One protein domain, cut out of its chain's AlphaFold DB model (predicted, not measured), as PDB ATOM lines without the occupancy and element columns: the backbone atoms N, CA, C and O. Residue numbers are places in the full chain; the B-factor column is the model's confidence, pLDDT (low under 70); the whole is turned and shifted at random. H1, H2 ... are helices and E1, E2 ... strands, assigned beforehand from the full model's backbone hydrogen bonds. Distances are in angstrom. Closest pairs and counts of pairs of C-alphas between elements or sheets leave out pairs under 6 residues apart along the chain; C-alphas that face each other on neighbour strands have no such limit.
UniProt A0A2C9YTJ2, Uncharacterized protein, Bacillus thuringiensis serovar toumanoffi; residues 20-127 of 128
ATOM      1  N   ASN A  20      18.479  11.692   3.535       63.34
ATOM      2  CA  ASN A  20      17.175  11.144   3.936       63.34
ATOM      3  C   ASN A  20      16.444  11.996   4.993       63.34
ATOM      4  O   ASN A  20      15.223  12.115   4.967       63.34
ATOM      5  N   ARG A  21      17.173  12.586   5.941       67.25
ATOM      6  CA  ARG A  21      16.606  13.481   6.957       67.25
ATOM      7  C   ARG A  21      16.318  14.872   6.377       67.25
ATOM      8  O   ARG A  21      15.342  15.484   6.787       67.25
ATOM      9  N   ALA A  22      17.100  15.361   5.415       71.75
ATOM     10  CA  ALA A  22      16.772  16.603   4.709       71.75
ATOM     11  C   ALA A  22      15.516  16.461   3.848       71.75
ATOM     12  O   ALA A  22      14.662  17.346   3.863       71.75
ATOM     13  N   LEU A  23      15.361  15.313   3.182       73.69
ATOM     14  CA  LEU A  23      14.116  14.958   2.513       73.69
ATOM     15  C   LEU A  23      12.934  15.000   3.487       73.69
ATOM     16  O   LEU A  23      11.944  15.666   3.211       73.69
ATOM     17  N   TYR A  24      13.068  14.369   4.653       76.44
ATOM     18  CA  TYR A  24      12.022  14.408   5.670       76.44
ATOM     19  C   TYR A  24      11.636  15.842   6.071       76.44
ATOM     20  O   TYR A  24      10.457  16.158   6.205       76.44
ATOM     21  N   VAL A  25      12.612  16.748   6.202       78.00
ATOM     22  CA  VAL A  25      12.321  18.160   6.498       78.00
ATOM     23  C   VAL A  25      11.570  18.839   5.352       78.00
ATOM     24  O   VAL A  25      10.626  19.585   5.606       78.00
ATOM     25  N   ILE A  26      11.947  18.566   4.102       79.56
ATOM     26  CA  ILE A  26      11.255  19.076   2.908       79.56
ATOM     27  C   ILE A  26       9.814  18.547   2.846       79.56
ATOM     28  O   ILE A  26       8.895  19.312   2.553       79.56
ATOM     29  N   GLU A  27       9.590  17.271   3.164       79.94
ATOM     30  CA  GLU A  27       8.249  16.680   3.250       79.94
ATOM     31  C   GLU A  27       7.403  17.337   4.347       79.94
ATOM     32  O   GLU A  27       6.233  17.638   4.116       79.94
ATOM     33  N   CYS A  28       7.986  17.636   5.511       81.38
ATOM     34  CA  CYS A  28       7.304  18.386   6.570       81.38
ATOM     35  C   CYS A  28       6.945  19.812   6.128       81.38
ATOM     36  O   CYS A  28       5.820  20.247   6.361       81.38
ATOM     37  N   ILE A  29       7.855  20.520   5.442       81.38
ATOM     38  CA  ILE A  29       7.559  21.840   4.853       81.38
ATOM     39  C   ILE A  29       6.384  21.726   3.879       81.38
ATOM     40  O   ILE A  29       5.446  22.512   3.972       81.38
ATOM     41  N   LYS A  30       6.387  20.710   3.009       82.69
ATOM     42  CA  LYS A  30       5.294  20.435   2.067       82.69
ATOM     43  C   LYS A  30       3.959  20.136   2.771       82.69
ATOM     44  O   LYS A  30       2.921  20.609   2.329       82.69
ATOM     45  N   LYS A  31       3.962  19.371   3.867       83.75
ATOM     46  CA  LYS A  31       2.753  19.022   4.642       83.75
ATOM     47  C   LYS A  31       2.136  20.231   5.355       83.75
ATOM     48  O   LYS A  31       0.938  20.235   5.620       83.75
ATOM     49  N   HIS A  32       2.946  21.236   5.681       82.00
ATOM     50  CA  HIS A  32       2.551  22.375   6.509       82.00
ATOM     51  C   HIS A  32       2.648  23.719   5.775       82.00
ATOM     52  O   HIS A  32       2.812  24.752   6.429       82.00
ATOM     53  N   GLN A  33       2.509  23.722   4.443       82.62
ATOM     54  CA  GLN A  33       2.689  24.929   3.628       82.62
ATOM     55  C   GLN A  33       1.782  26.091   4.054       82.62
ATOM     56  O   GLN A  33       2.191  27.249   4.008       82.62
ATOM     57  N   ASP A  34       0.587  25.789   4.568       81.88
ATOM     58  CA  ASP A  34      -0.372  26.805   5.007       81.88
ATOM     59  C   ASP A  34       0.102  27.630   6.212       81.88
ATOM     60  O   ASP A  34      -0.327  28.767   6.391       81.88
ATOM     61  N   ASN A  35       0.999  27.068   7.026       77.44
ATOM     62  CA  ASN A  35       1.388  27.616   8.325       77.44
ATOM     63  C   ASN A  35       2.886  27.914   8.424       77.44
ATOM     64  O   ASN A  35       3.354  28.313   9.486       77.44
ATOM     65  N   VAL A  36       3.658  27.733   7.351       74.88
ATOM     66  CA  VAL A  36       5.105  27.962   7.365       74.88
ATOM     67  C   VAL A  36       5.474  29.075   6.389       74.88
ATOM     68  O   VAL A  36       5.030  29.119   5.243       74.88
ATOM     69  N   THR A  37       6.328  29.991   6.826       79.50
ATOM     70  CA  THR A  37       6.962  30.988   5.945       79.50
ATOM     71  C   THR A  37       8.432  30.649   5.774       79.50
ATOM     72  O   THR A  37       9.059  30.228   6.748       79.50
ATOM     73  N   ALA A  38       8.981  30.837   4.571       75.50
ATOM     74  CA  ALA A  38      10.382  30.554   4.278       75.50
ATOM     75  C   ALA A  38      11.082  31.755   3.634       75.50
ATOM     76  O   ALA A  38      10.665  32.266   2.600       75.50
ATOM     77  N   SER A  39      12.213  32.172   4.198       75.19
ATOM     78  CA  SER A  39      13.169  32.993   3.447       75.19
ATOM     79  C   SER A  39      14.115  32.068   2.695       75.19
ATOM     80  O   SER A  39      14.651  31.156   3.323       75.19
ATOM     81  N   ILE A  40      14.324  32.315   1.400       72.12
ATOM     82  CA  ILE A  40      15.251  31.575   0.542       72.12
ATOM     83  C   ILE A  40      16.394  32.474   0.079       72.12
ATOM     84  O   ILE A  40      16.175  33.455  -0.624       72.12
ATOM     85  N   THR A  41      17.629  32.092   0.399       71.12
ATOM     86  CA  THR A  41      18.835  32.712  -0.179       71.12
ATOM     87  C   THR A  41      19.460  31.780  -1.205       71.12
ATOM     88  O   THR A  41      19.697  30.619  -0.879       71.12
ATOM     89  N   VAL A  42      19.763  32.290  -2.407       71.12
ATOM     90  CA  VAL A  42      20.418  31.528  -3.489       71.12
ATOM     91  C   VAL A  42      21.874  31.986  -3.661       71.12
ATOM     92  O   VAL A  42      22.142  33.112  -4.082       71.12
ATOM     93  N   GLY A  43      22.820  31.102  -3.324       61.47
ATOM     94  CA  GLY A  43      24.256  31.378  -3.132       61.47
ATOM     95  C   GLY A  43      24.989  32.194  -4.211       61.47
ATOM     96  O   GLY A  43      25.637  33.173  -3.848       61.47
ATOM     97  N   PRO A  44      24.898  31.894  -5.520       61.41
ATOM     98  CA  PRO A  44      25.609  32.698  -6.519       61.41
ATOM     99  C   PRO A  44      24.985  34.083  -6.754       61.41
ATOM    100  O   PRO A  44      25.618  34.937  -7.366       61.41
ATOM    101  N   LEU A  45      23.755  34.324  -6.283       59.34
ATOM    102  CA  LEU A  45      23.004  35.552  -6.553       59.34
ATOM    103  C   LEU A  45      23.029  36.554  -5.396       59.34
ATOM    104  O   LEU A  45      22.559  37.669  -5.601       59.34
ATOM    105  N   THR A  46      23.484  36.148  -4.198       63.03
ATOM    106  CA  THR A  46      23.452  36.915  -2.925       63.03
ATOM    107  C   THR A  46      22.112  37.598  -2.597       63.03
ATOM    108  O   THR A  46      22.020  38.394  -1.664       63.03
ATOM    109  N   LYS A  47      21.044  37.252  -3.321       66.19
ATOM    110  CA  LYS A  47      19.681  37.729  -3.118       66.19
ATOM    111  C   LYS A  47      18.964  36.775  -2.172       66.19
ATOM    112  O   LYS A  47      18.921  35.566  -2.409       66.19
ATOM    113  N   SER A  48      18.413  37.344  -1.106       71.19
ATOM    114  CA  SER A  48      17.430  36.682  -0.259       71.19
ATOM    115  C   SER A  48      16.042  37.050  -0.766       71.19
ATOM    116  O   SER A  48      15.743  38.231  -0.949       71.19
ATOM    117  N   ILE A  49      15.217  36.046  -1.012       73.31
ATOM    118  CA  ILE A  49      13.831  36.188  -1.437       73.31
ATOM    119  C   ILE A  49      12.974  35.661  -0.294       73.31
ATOM    120  O   ILE A  49      13.122  34.518   0.137       73.31
ATOM    121  N   PHE A  50      12.087  36.508   0.215       76.00
ATOM    122  CA  PHE A  50      11.077  36.080   1.170       76.00
ATOM    123  C   PHE A  50       9.888  35.503   0.405       76.00
ATOM    124  O   PHE A  50       9.372  36.170  -0.492       76.00
ATOM    125  N   ILE A  51       9.469  34.286   0.743       75.31
ATOM    126  CA  ILE A  51       8.325  33.626   0.114       75.31
ATOM    127  C   ILE A  51       7.439  32.952   1.166       75.31
ATOM    128  O   ILE A  51       7.902  32.516   2.229       75.31
ATOM    129  N   HIS A  52       6.152  32.813   0.865       77.69
ATOM    130  CA  HIS A  52       5.315  31.902   1.633       77.69
ATOM    131  C   HIS A  52       5.620  30.478   1.177       77.69
ATOM    132  O   HIS A  52       5.882  30.234   0.000       77.69
ATOM    133  N   THR A  53       5.610  29.500   2.090       78.19
ATOM    134  CA  THR A  53       5.875  28.121   1.651       78.19
ATOM    135  C   THR A  53       4.759  27.563   0.773       78.19
ATOM    136  O   THR A  53       5.015  26.613   0.047       78.19
ATOM    137  N   GLN A  54       3.576  28.188   0.757       82.12
ATOM    138  CA  GLN A  54       2.502  27.940  -0.216       82.12
ATOM    139  C   GLN A  54       2.932  28.220  -1.665       82.12
ATOM    140  O   GLN A  54       2.457  27.559  -2.583       82.12
ATOM    141  N   ASP A  55       3.876  29.143  -1.870       82.12
ATOM    142  CA  ASP A  55       4.403  29.491  -3.194       82.12
ATOM    143  C   ASP A  55       5.476  28.493  -3.673       82.12
ATOM    144  O   ASP A  55       5.929  28.548  -4.819       82.12
ATOM    145  N   LEU A  56       5.909  27.571  -2.799       81.75
ATOM    146  CA  LEU A  56       6.836  26.506  -3.163       81.75
ATOM    147  C   LEU A  56       6.086  25.368  -3.841       81.75
ATOM    148  O   LEU A  56       5.230  24.716  -3.243       81.75
ATOM    149  N   ASN A  57       6.516  25.012  -5.044       84.56
ATOM    150  CA  ASN A  57       6.149  23.737  -5.630       84.56
ATOM    151  C   ASN A  57       7.287  22.726  -5.424       84.56
ATOM    152  O   ASN A  57       8.376  22.861  -5.989       84.56
ATOM    153  N   ILE A  58       7.014  21.718  -4.590       81.62
ATOM    154  CA  ILE A  58       7.928  20.632  -4.224       81.62
ATOM    155  C   ILE A  58       7.417  19.331  -4.857       81.62
ATOM    156  O   ILE A  58       6.458  18.706  -4.379       81.62
ATOM    157  N   THR A  59       8.084  18.902  -5.929       82.88
ATOM    158  CA  THR A  59       7.721  17.711  -6.706       82.88
ATOM    159  C   THR A  59       8.828  16.661  -6.642       82.88
ATOM    160  O   THR A  59       9.997  16.950  -6.900       82.88
ATOM    161  N   GLU A  60       8.460  15.418  -6.337       81.56
ATOM    162  CA  GLU A  60       9.353  14.268  -6.490       81.56
ATOM    163  C   GLU A  60       9.524  13.979  -7.992       81.56
ATOM    164  O   GLU A  60       8.549  13.688  -8.684       81.56
ATOM    165  N   LYS A  61      10.748  14.083  -8.528       77.19
ATOM    166  CA  LYS A  61      11.022  13.685  -9.924       77.19
ATOM    167  C   LYS A  61      11.175  12.176 -10.049       77.19
ATOM    168  O   LYS A  61      10.777  11.595 -11.054       77.19
ATOM    169  N   ASN A  62      11.829  11.574  -9.064       75.75
ATOM    170  CA  ASN A  62      11.963  10.138  -8.872       75.75
ATOM    171  C   ASN A  62      12.360   9.876  -7.410       75.75
ATOM    172  O   ASN A  62      12.657  10.819  -6.674       75.75
ATOM    173  N   LYS A  63      12.463   8.596  -7.039       69.25
ATOM    174  CA  LYS A  63      12.798   8.148  -5.675       69.25
ATOM    175  C   LYS A  63      14.087   8.745  -5.091       69.25
ATOM    176  O   LYS A  63      14.287   8.689  -3.883       69.25
ATOM    177  N   GLU A  64      14.967   9.296  -5.925       72.50
ATOM    178  CA  GLU A  64      16.276   9.818  -5.529       72.50
ATOM    179  C   GLU A  64      16.431  11.328  -5.753       72.50
ATOM    180  O   GLU A  64      17.503  11.871  -5.478       72.50
ATOM    181  N   LYS A  65      15.424  12.020  -6.300       75.62
ATOM    182  CA  LYS A  65      15.575  13.414  -6.731       75.62
ATOM    183  C   LYS A  65      14.301  14.220  -6.548       75.62
ATOM    184  O   LYS A  65      13.257  13.918  -7.127       75.62
ATOM    185  N   TYR A  66      14.445  15.329  -5.834       78.69
ATOM    186  CA  TYR A  66      13.384  16.299  -5.603       78.69
ATOM    187  C   TYR A  66      13.645  17.561  -6.412       78.69
ATOM    188  O   TYR A  66      14.793  17.971  -6.590       78.69
ATOM    189  N   LEU A  67      12.568  18.154  -6.921       81.62
ATOM    190  CA  LEU A  67      12.564  19.451  -7.577       81.62
ATOM    191  C   LEU A  67      11.794  20.440  -6.704       81.62
ATOM    192  O   LEU A  67      10.629  20.209  -6.383       81.62
ATOM    193  N   ILE A  68      12.446  21.539  -6.357       80.81
ATOM    194  CA  ILE A  68      11.856  22.675  -5.663       80.81
ATOM    195  C   ILE A  68      11.818  23.829  -6.657       80.81
ATOM    196  O   ILE A  68      12.849  24.217  -7.206       80.81
ATOM    197  N   THR A  69      10.629  24.364  -6.898       82.12
ATOM    198  CA  THR A  69      10.406  25.512  -7.784       82.12
ATOM    199  C   THR A  69       9.679  26.615  -7.029       82.12
ATOM    200  O   THR A  69       8.803  26.325  -6.216       82.12
ATOM    201  N   PHE A  70      10.073  27.861  -7.272       78.00
ATOM    202  CA  PHE A  70       9.453  29.069  -6.721       78.00
ATOM    203  C   PHE A  70       9.786  30.246  -7.640       78.00
ATOM    204  O   PHE A  70      10.936  30.382  -8.062       78.00
ATOM    205  N   ASN A  71       8.812  31.108  -7.941       79.25
ATOM    206  CA  ASN A  71       8.961  32.189  -8.929       79.25
ATOM    207  C   ASN A  71       9.595  31.668 -10.241       79.25
ATOM    208  O   ASN A  71       9.138  30.665 -10.788       79.25
ATOM    209  N   GLU A  72      10.662  32.308 -10.739       79.31
ATOM    210  CA  GLU A  72      11.443  31.840 -11.891       79.31
ATOM    211  C   GLU A  72      12.526  30.786 -11.567       79.31
ATOM    212  O   GLU A  72      13.234  30.329 -12.467       79.31
ATOM    213  N   TYR A  73      12.691  30.394 -10.301       76.69
ATOM    214  CA  TYR A  73      13.788  29.533  -9.856       76.69
ATOM    215  C   TYR A  73      13.390  28.059  -9.801       76.69
ATOM    216  O   TYR A  73      12.291  27.680  -9.391       76.69
ATOM    217  N   SER A  74      14.345  27.206 -10.167       78.00
ATOM    218  CA  SER A  74      14.230  25.754 -10.108       78.00
ATOM    219  C   SER A  74      15.505  25.161  -9.526       78.00
ATOM    220  O   SER A  74      16.596  25.370 -10.055       78.00
ATOM    221  N   PHE A  75      15.363  24.367  -8.472       76.50
ATOM    222  CA  PHE A  75      16.452  23.686  -7.790       76.50
ATOM    223  C   PHE A  75      16.164  22.204  -7.678       76.50
ATOM    224  O   PHE A  75      15.048  21.798  -7.364       76.50
ATOM    225  N   SER A  76      17.185  21.386  -7.907       76.94
ATOM    226  CA  SER A  76      17.066  19.953  -7.705       76.94
ATOM    227  C   SER A  76      18.095  19.451  -6.716       76.94
ATOM    228  O   SER A  76      19.271  19.761  -6.874       76.94
ATOM    229  N   PHE A  77      17.651  18.630  -5.774       73.00
ATOM    230  CA  PHE A  77      18.490  18.035  -4.741       73.00
ATOM    231  C   PHE A  77      18.383  16.518  -4.807       73.00
ATOM    232  O   PHE A  77      17.275  15.976  -4.945       73.00
ATOM    233  N   LYS A  78      19.527  15.835  -4.739       71.88
ATOM    234  CA  LYS A  78      19.564  14.375  -4.729       71.88
ATOM    235  C   LYS A  78      19.431  13.858  -3.297       71.88
ATOM    236  O   LYS A  78      20.201  14.229  -2.417       71.88
ATOM    237  N   THR A  79      18.460  12.981  -3.066       64.31
ATOM    238  CA  THR A  79      18.101  12.482  -1.731       64.31
ATOM    239  C   THR A  79      18.703  11.119  -1.400       64.31
ATOM    240  O   THR A  79      18.719  10.744  -0.230       64.31
ATOM    241  N   MET A  80      19.231  10.387  -2.391       60.75
ATOM    242  CA  MET A  80      19.834   9.057  -2.214       60.75
ATOM    243  C   MET A  80      21.069   8.823  -3.107       60.75
ATOM    244  O   MET A  80      21.263   9.484  -4.128       60.75
ATOM    245  N   GLY A  81      21.901   7.845  -2.725       56.88
ATOM    246  CA  GLY A  81      23.126   7.443  -3.432       56.88
ATOM    247  C   GLY A  81      24.364   8.269  -3.060       56.88
ATOM    248  O   GLY A  81      24.337   9.044  -2.109       56.88
ATOM    249  N   PHE A  82      25.463   8.112  -3.811       49.28
ATOM    250  CA  PHE A  82      26.617   9.014  -3.711       49.28
ATOM    251  C   PHE A  82      26.184  10.402  -4.199       49.28
ATOM    252  O   PHE A  82      26.052  10.634  -5.404       49.28
ATOM    253  N   SER A  83      25.878  11.285  -3.253       62.53
ATOM    254  CA  SER A  83      25.554  12.684  -3.493       62.53
ATOM    255  C   SER A  83      26.681  13.543  -2.939       62.53
ATOM    256  O   SER A  83      27.184  13.287  -1.847       62.53
ATOM    257  N   THR A  84      27.087  14.551  -3.702       60.06
ATOM    258  CA  THR A  84      27.943  15.637  -3.208       60.06
ATOM    259  C   THR A  84      27.119  16.758  -2.582       60.06
ATOM    260  O   THR A  84      27.688  17.766  -2.166       60.06
ATOM    261  N   ASP A  85      25.791  16.619  -2.575       69.62
ATOM    262  CA  ASP A  85      24.898  17.594  -1.979       69.62
ATOM    263  C   ASP A  85      24.932  17.460  -0.450       69.62
ATOM    264  O   ASP A  85      24.854  16.357   0.095       69.62
ATOM    265  N   VAL A  86      25.039  18.591   0.242       72.00
ATOM    266  CA  VAL A  86      25.116  18.668   1.705       72.00
ATOM    267  C   VAL A  86      23.832  19.280   2.236       72.00
ATOM    268  O   VAL A  86      23.266  20.188   1.623       72.00
ATOM    269  N   SER A  87      23.377  18.806   3.394       75.25
ATOM    270  CA  SER A  87      22.229  19.389   4.074       75.25
ATOM    271  C   SER A  87      22.478  19.572   5.561       75.25
ATOM    272  O   SER A  87      22.880  18.640   6.251       75.25
ATOM    273  N   THR A  88      22.175  20.762   6.075       79.44
ATOM    274  CA  THR A  88      22.248  21.044   7.512       79.44
ATOM    275  C   THR A  88      20.917  21.580   8.013       79.44
ATOM    276  O   THR A  88      20.264  22.378   7.348       79.44
ATOM    277  N   LEU A  89      20.496  21.123   9.193       82.25
ATOM    278  CA  LEU A  89      19.331  21.650   9.897       82.25
ATOM    279  C   LEU A  89      19.802  22.236  11.218       82.25
ATOM    280  O   LEU A  89      20.442  21.550  12.016       82.25
ATOM    281  N   LYS A  90      19.427  23.481  11.482       85.69
ATOM    282  CA  LYS A  90      19.720  24.159  12.736       85.69
ATOM    283  C   LYS A  90      18.456  24.788  13.295       85.69
ATOM    284  O   LYS A  90      17.860  25.659  12.674       85.69
ATOM    285  N   TRP A  91      18.090  24.417  14.513       84.44
ATOM    286  CA  TRP A  91      17.067  25.149  15.252       84.44
ATOM    287  C   TRP A  91      17.610  26.494  15.730       84.44
ATOM    288  O   TRP A  91      18.693  26.566  16.314       84.44
ATOM    289  N   ILE A  92      16.851  27.557  15.470       86.31
ATOM    290  CA  ILE A  92      17.115  28.904  15.983       86.31
ATOM    291  C   ILE A  92      16.420  29.063  17.341       86.31
ATOM    292  O   ILE A  92      17.014  29.593  18.275       86.31
ATOM    293  N   ASN A  93      15.182  28.576  17.452       85.06
ATOM    294  CA  ASN A  93      14.393  28.495  18.685       85.06
ATOM    295  C   ASN A  93      13.300  27.413  18.531       85.06
ATOM    296  O   ASN A  93      13.330  26.651  17.570       85.06
ATOM    297  N   ASP A  94      12.331  27.337  19.446       83.50
ATOM    298  CA  ASP A  94      11.295  26.288  19.431       83.50
ATOM    299  C   ASP A  94      10.252  26.410  18.306       83.50
ATOM    300  O   ASP A  94       9.482  25.476  18.077       83.50
ATOM    301  N   THR A  95      10.224  27.531  17.586       85.19
ATOM    302  CA  THR A  95       9.269  27.806  16.504       85.19
ATOM    303  C   THR A  95       9.951  28.150  15.184       85.19
ATOM    304  O   THR A  95       9.272  28.498  14.220       85.19
ATOM    305  N   LYS A  96      11.285  28.073  15.115       86.88
ATOM    306  CA  LYS A  96      12.054  28.529  13.958       86.88
ATOM    307  C   LYS A  96      13.299  27.690  13.731       86.88
ATOM    308  O   LYS A  96      14.128  27.535  14.633       86.88
ATOM    309  N   PHE A  97      13.478  27.217  12.503       87.44
ATOM    310  CA  PHE A  97      14.673  26.490  12.087       87.44
ATOM    311  C   PHE A  97      15.218  27.000  10.756       87.44
ATOM    312  O   PHE A  97      14.529  27.633   9.962       87.44
ATOM    313  N   GLU A  98      16.484  26.697  10.524       86.94
ATOM    314  CA  GLU A  98      17.191  26.908   9.276       86.94
ATOM    315  C   GLU A  98      17.500  25.541   8.660       86.94
ATOM    316  O   GLU A  98      18.114  24.700   9.316       86.94
ATOM    317  N   LEU A  99      17.059  25.310   7.425       85.19
ATOM    318  CA  LEU A  99      17.479  24.182   6.599       85.19
ATOM    319  C   LEU A  99      18.332  24.729   5.459       85.19
ATOM    320  O   LEU A  99      17.849  25.479   4.616       85.19
ATOM    321  N   GLU A 100      19.590  24.332   5.408       84.25
ATOM    322  CA  GLU A 100      20.490  24.654   4.312       84.25
ATOM    323  C   GLU A 100      20.680  23.423   3.434       84.25
ATOM    324  O   GLU A 100      21.005  22.350   3.935       84.25
ATOM    325  N   LEU A 101      20.469  23.588   2.131       80.12
ATOM    326  CA  LEU A 101      20.711  22.602   1.088       80.12
ATOM    327  C   LEU A 101      21.776  23.166   0.153       80.12
ATOM    328  O   LEU A 101      21.596  24.229  -0.438       80.12
ATOM    329  N   ILE A 102      22.882  22.458   0.002       76.75
ATOM    330  CA  ILE A 102      23.974  22.842  -0.884       76.75
ATOM    331  C   ILE A 102      24.062  21.780  -1.959       76.75
ATOM    332  O   ILE A 102      24.360  20.632  -1.644       76.75
ATOM    333  N   SER A 103      23.825  22.152  -3.215       71.88
ATOM    334  CA  SER A 103      24.131  21.286  -4.346       71.88
ATOM    335  C   SER A 103      25.459  21.664  -4.984       71.88
ATOM    336  O   SER A 103      25.714  22.833  -5.272       71.88
ATOM    337  N   ASN A 104      26.292  20.650  -5.211       65.88
ATOM    338  CA  ASN A 104      27.625  20.779  -5.810       65.88
ATOM    339  C   ASN A 104      27.661  20.324  -7.280       65.88
ATOM    340  O   ASN A 104      28.731  20.139  -7.861       65.88
ATOM    341  N   HIS A 105      26.498  20.123  -7.903       60.38
ATOM    342  CA  HIS A 105      26.413  19.666  -9.284       60.38
ATOM    343  C   HIS A 105      26.614  20.839 -10.266       60.38
ATOM    344  O   HIS A 105      25.721  21.657 -10.472       60.38
ATOM    345  N   ASN A 106      27.792  20.891 -10.900       57.28
ATOM    346  CA  ASN A 106      28.268  21.875 -11.895       57.28
ATOM    347  C   ASN A 106      28.538  23.300 -11.374       57.28
ATOM    348  O   ASN A 106      29.564  23.878 -11.722       57.28
ATOM    349  N   ILE A 107      27.651  23.869 -10.557       61.19
ATOM    350  CA  ILE A 107      27.827  25.168  -9.888       61.19
ATOM    351  C   ILE A 107      27.360  25.003  -8.444       61.19
ATOM    352  O   ILE A 107      26.344  24.354  -8.202       61.19
ATOM    353  N   LEU A 108      28.085  25.596  -7.493       65.75
ATOM    354  CA  LEU A 108      27.671  25.629  -6.094       65.75
ATOM    355  C   LEU A 108      26.346  26.398  -5.972       65.75
ATOM    356  O   LEU A 108      26.316  27.626  -6.079       65.75
ATOM    357  N   VAL A 109      25.253  25.677  -5.736       67.56
ATOM    358  CA  VAL A 109      23.939  26.262  -5.464       67.56
ATOM    359  C   VAL A 109      23.589  25.983  -4.016       67.56
ATOM    360  O   VAL A 109      23.242  24.868  -3.643       67.56
ATOM    361  N   GLN A 110      23.679  27.023  -3.198       75.31
ATOM    362  CA  GLN A 110      23.225  27.005  -1.816       75.31
ATOM    363  C   GLN A 110      21.812  27.571  -1.753       75.31
ATOM    364  O   GLN A 110      21.581  28.680  -2.233       75.31
ATOM    365  N   ILE A 111      20.901  26.818  -1.151       75.38
ATOM    366  CA  ILE A 111      19.558  27.240  -0.781       75.38
ATOM    367  C   ILE A 111      19.446  27.154   0.725       75.38
ATOM    368  O   ILE A 111      19.637  26.096   1.315       75.38
ATOM    369  N   ARG A 112      19.099  28.268   1.355       79.94
ATOM    370  CA  ARG A 112      18.834  28.309   2.789       79.94
ATOM    371  C   ARG A 112      17.376  28.648   3.019       79.94
ATOM    372  O   ARG A 112      16.981  29.742   2.654       79.94
ATOM    373  N   PHE A 113      16.628  27.738   3.632       78.81
ATOM    374  CA  PHE A 113      15.271  27.946   4.123       78.81
ATOM    375  C   PHE A 113      15.327  28.393   5.578       78.81
ATOM    376  O   PHE A 113      15.819  27.655   6.428       78.81
ATOM    377  N   ILE A 114      14.778  29.562   5.885       83.31
ATOM    378  CA  ILE A 114      14.481  29.952   7.268       83.31
ATOM    379  C   ILE A 114      12.987  29.747   7.483       83.31
ATOM    380  O   ILE A 114      12.200  30.588   7.058       83.31
ATOM    381  N   ALA A 115      12.622  28.627   8.101       83.69
ATOM    382  CA  ALA A 115      11.243  28.225   8.323       83.69
ATOM    383  C   ALA A 115      10.754  28.679   9.700       83.69
ATOM    384  O   ALA A 115      11.398  28.415  10.719       83.69
ATOM    385  N   GLU A 116       9.598  29.335   9.725       88.56
ATOM    386  CA  GLU A 116       8.908  29.753  10.945       88.56
ATOM    387  C   GLU A 116       7.561  29.039  11.045       88.56
ATOM    388  O   GLU A 116       6.782  29.040  10.097       88.56
ATOM    389  N   LEU A 117       7.324  28.382  12.179       86.25
ATOM    390  CA  LEU A 117       6.258  27.397  12.364       86.25
ATOM    391  C   LEU A 117       4.887  27.999  12.712       86.25
ATOM    392  O   LEU A 117       3.957  27.239  12.968       86.25
ATOM    393  N   ASN A 118       4.778  29.331  12.799       82.56
ATOM    394  CA  ASN A 118       3.559  30.113  13.075       82.56
ATOM    395  C   ASN A 118       2.551  29.443  14.036       82.56
ATOM    396  O   ASN A 118       1.361  29.345  13.751       82.56
ATOM    397  N   GLY A 119       3.032  28.977  15.195       78.81
ATOM    398  CA  GLY A 119       2.198  28.368  16.239       78.81
ATOM    399  C   GLY A 119       2.206  26.835  16.291       78.81
ATOM    400  O   GLY A 119       1.629  26.268  17.218       78.81
ATOM    401  N   ILE A 120       2.893  26.149  15.370       80.12
ATOM    402  CA  ILE A 120       3.142  24.703  15.456       80.12
ATOM    403  C   ILE A 120       4.368  24.453  16.361       80.12
ATOM    404  O   ILE A 120       5.459  24.939  16.059       80.12
ATOM    405  N   PRO A 121       4.238  23.681  17.457       79.88
ATOM    406  CA  PRO A 121       5.380  23.290  18.285       79.88
ATOM    407  C   PRO A 121       6.357  22.386  17.523       79.88
ATOM    408  O   PRO A 121       5.922  21.498  16.779       79.88
ATOM    409  N   LYS A 122       7.668  22.534  17.766       80.50
ATOM    410  CA  LYS A 122       8.715  21.705  17.136       80.50
ATOM    411  C   LYS A 122       8.464  20.199  17.248       80.50
ATOM    412  O   LYS A 122       8.746  19.462  16.305       80.50
ATOM    413  N   GLU A 123       7.914  19.740  18.374       78.81
ATOM    414  CA  GLU A 123       7.654  18.323  18.639       78.81
ATOM    415  C   GLU A 123       6.569  17.771  17.719       78.81
ATOM    416  O   GLU A 123       6.645  16.611  17.320       78.81
ATOM    417  N   LYS A 124       5.583  18.612  17.374       78.12
ATOM    418  CA  LYS A 124       4.459  18.271  16.493       78.12
ATOM    419  C   LYS A 124       4.814  18.397  15.016       78.12
ATOM    420  O   LYS A 124       4.267  17.674  14.194       78.12
ATOM    421  N   TYR A 125       5.723  19.308  14.683       78.38
ATOM    422  CA  TYR A 125       6.077  19.597  13.296       78.38
ATOM    423  C   TYR A 125       6.795  18.431  12.599       78.38
ATOM    424  O   TYR A 125       6.560  18.149  11.427       78.38
ATOM    425  N   PHE A 126       7.648  17.723  13.339       72.69
ATOM    426  CA  PHE A 126       8.391  16.565  12.842       72.69
ATOM    427  C   PHE A 126       7.803  15.230  13.308       72.69
ATOM    428  O   PHE A 126       8.515  14.223  13.307       72.69
ATOM    429  N   THR A 127       6.532  15.182  13.715       71.50
ATOM    430  CA  THR A 127       5.843  13.906  13.945       71.50
ATOM    431  C   THR A 127       5.241  13.406  12.629       71.50
ATOM    432  O   THR A 127       4.567  14.164  11.931       71.50
TER     433      THR A 127
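What this domain is: This is residues 20 to 127 of the 128 residues of an uncharacterized protein of Bacillus thuringiensis serovar toumanoffi (UniProt A0A2C9YTJ2). Two antiparallel sheets, one of five strands and one of three, stand partly face to face with their strands crossed, and the helix H1 fits between them along one open side. The larger sheet, order E2, E1, E8, E7, E6, is twisted; the smaller has the order E3, E4, E5, and the short helix H2 lies near one end of H1. The printed part has 108 residues, with two named helices and eight named strands in the order H1, E1 to E8, H2, of mixed class. It is compact, with a radius of gyration of the C-alphas of 13.1 A, and rounded, spanning 39 by 29 by 22 A.

How they stand to each other: H1, residues 20 to 31, has every O i to N i+4 pair within hydrogen-bond range. E1, residues 37 to 42, and E2, residues 47 to 52, form a hairpin, with N 40 and O 49 2.8 A apart. E3, residues 57 to 62, E4, residues 65 to 70, and E5, residues 73 to 78, form a meander, each strand the antiparallel neighbour of the one before; N 67 and O 59 are 2.8 A apart, as are N 68 and O 75. E6, residues 86 to 93, E7, residues 96 to 103, and E8, residues 109 to 116, form another meander, with N 90 and O 98 2.8 A apart and N 113 and O 99 2.7 A apart. E8 is also the antiparallel neighbour of E1, with N 114 and O 39 3.0 A apart. The sheets make a sandwich, two sheets face to face, their strands at 67 degrees; the closest C-alphas of E5 and E7, those of Phe 77 and Ser 103, are 6.5 A apart. H1 is on one face of each sheet, two layers in each case: its height is 9.8 A over the larger, where the closest C-alphas of H1 and E6 are those of Ala 22 and Ser 87, 6.2 A, and 10.3 A over the smaller, where the closest of H1 and E3 are those of Lys 30 and Ile 58, 6.8 A. H2, residues 122 to 125, is close to H1 but not clearly touching, the closest C-alphas being those of Cys 28 and Tyr 125, 6.9 A; its one O i to N i+3 pair is within range, and it is too short for an O i to N i+4 pair.

Where its parts are: H1 begins at C-alpha 20 (17.175, 11.144, 3.936) and is 16.4 A long. E6, E7 and E8 measure 22.4, 23.1 and 22.5 A. H2 ends at C-alpha 125 (6.077, 19.597, 13.296).

The domain as a whole: The two farthest C-alphas, those of Asn 106 and Gly 119, are 38.9 A apart. The printed part has no cut and no long link. Mean pLDDT of the printed part is 75.9; residues 20 to 21, 43 to 47, 63, 79 to 85 and 104 to 109 are under 70.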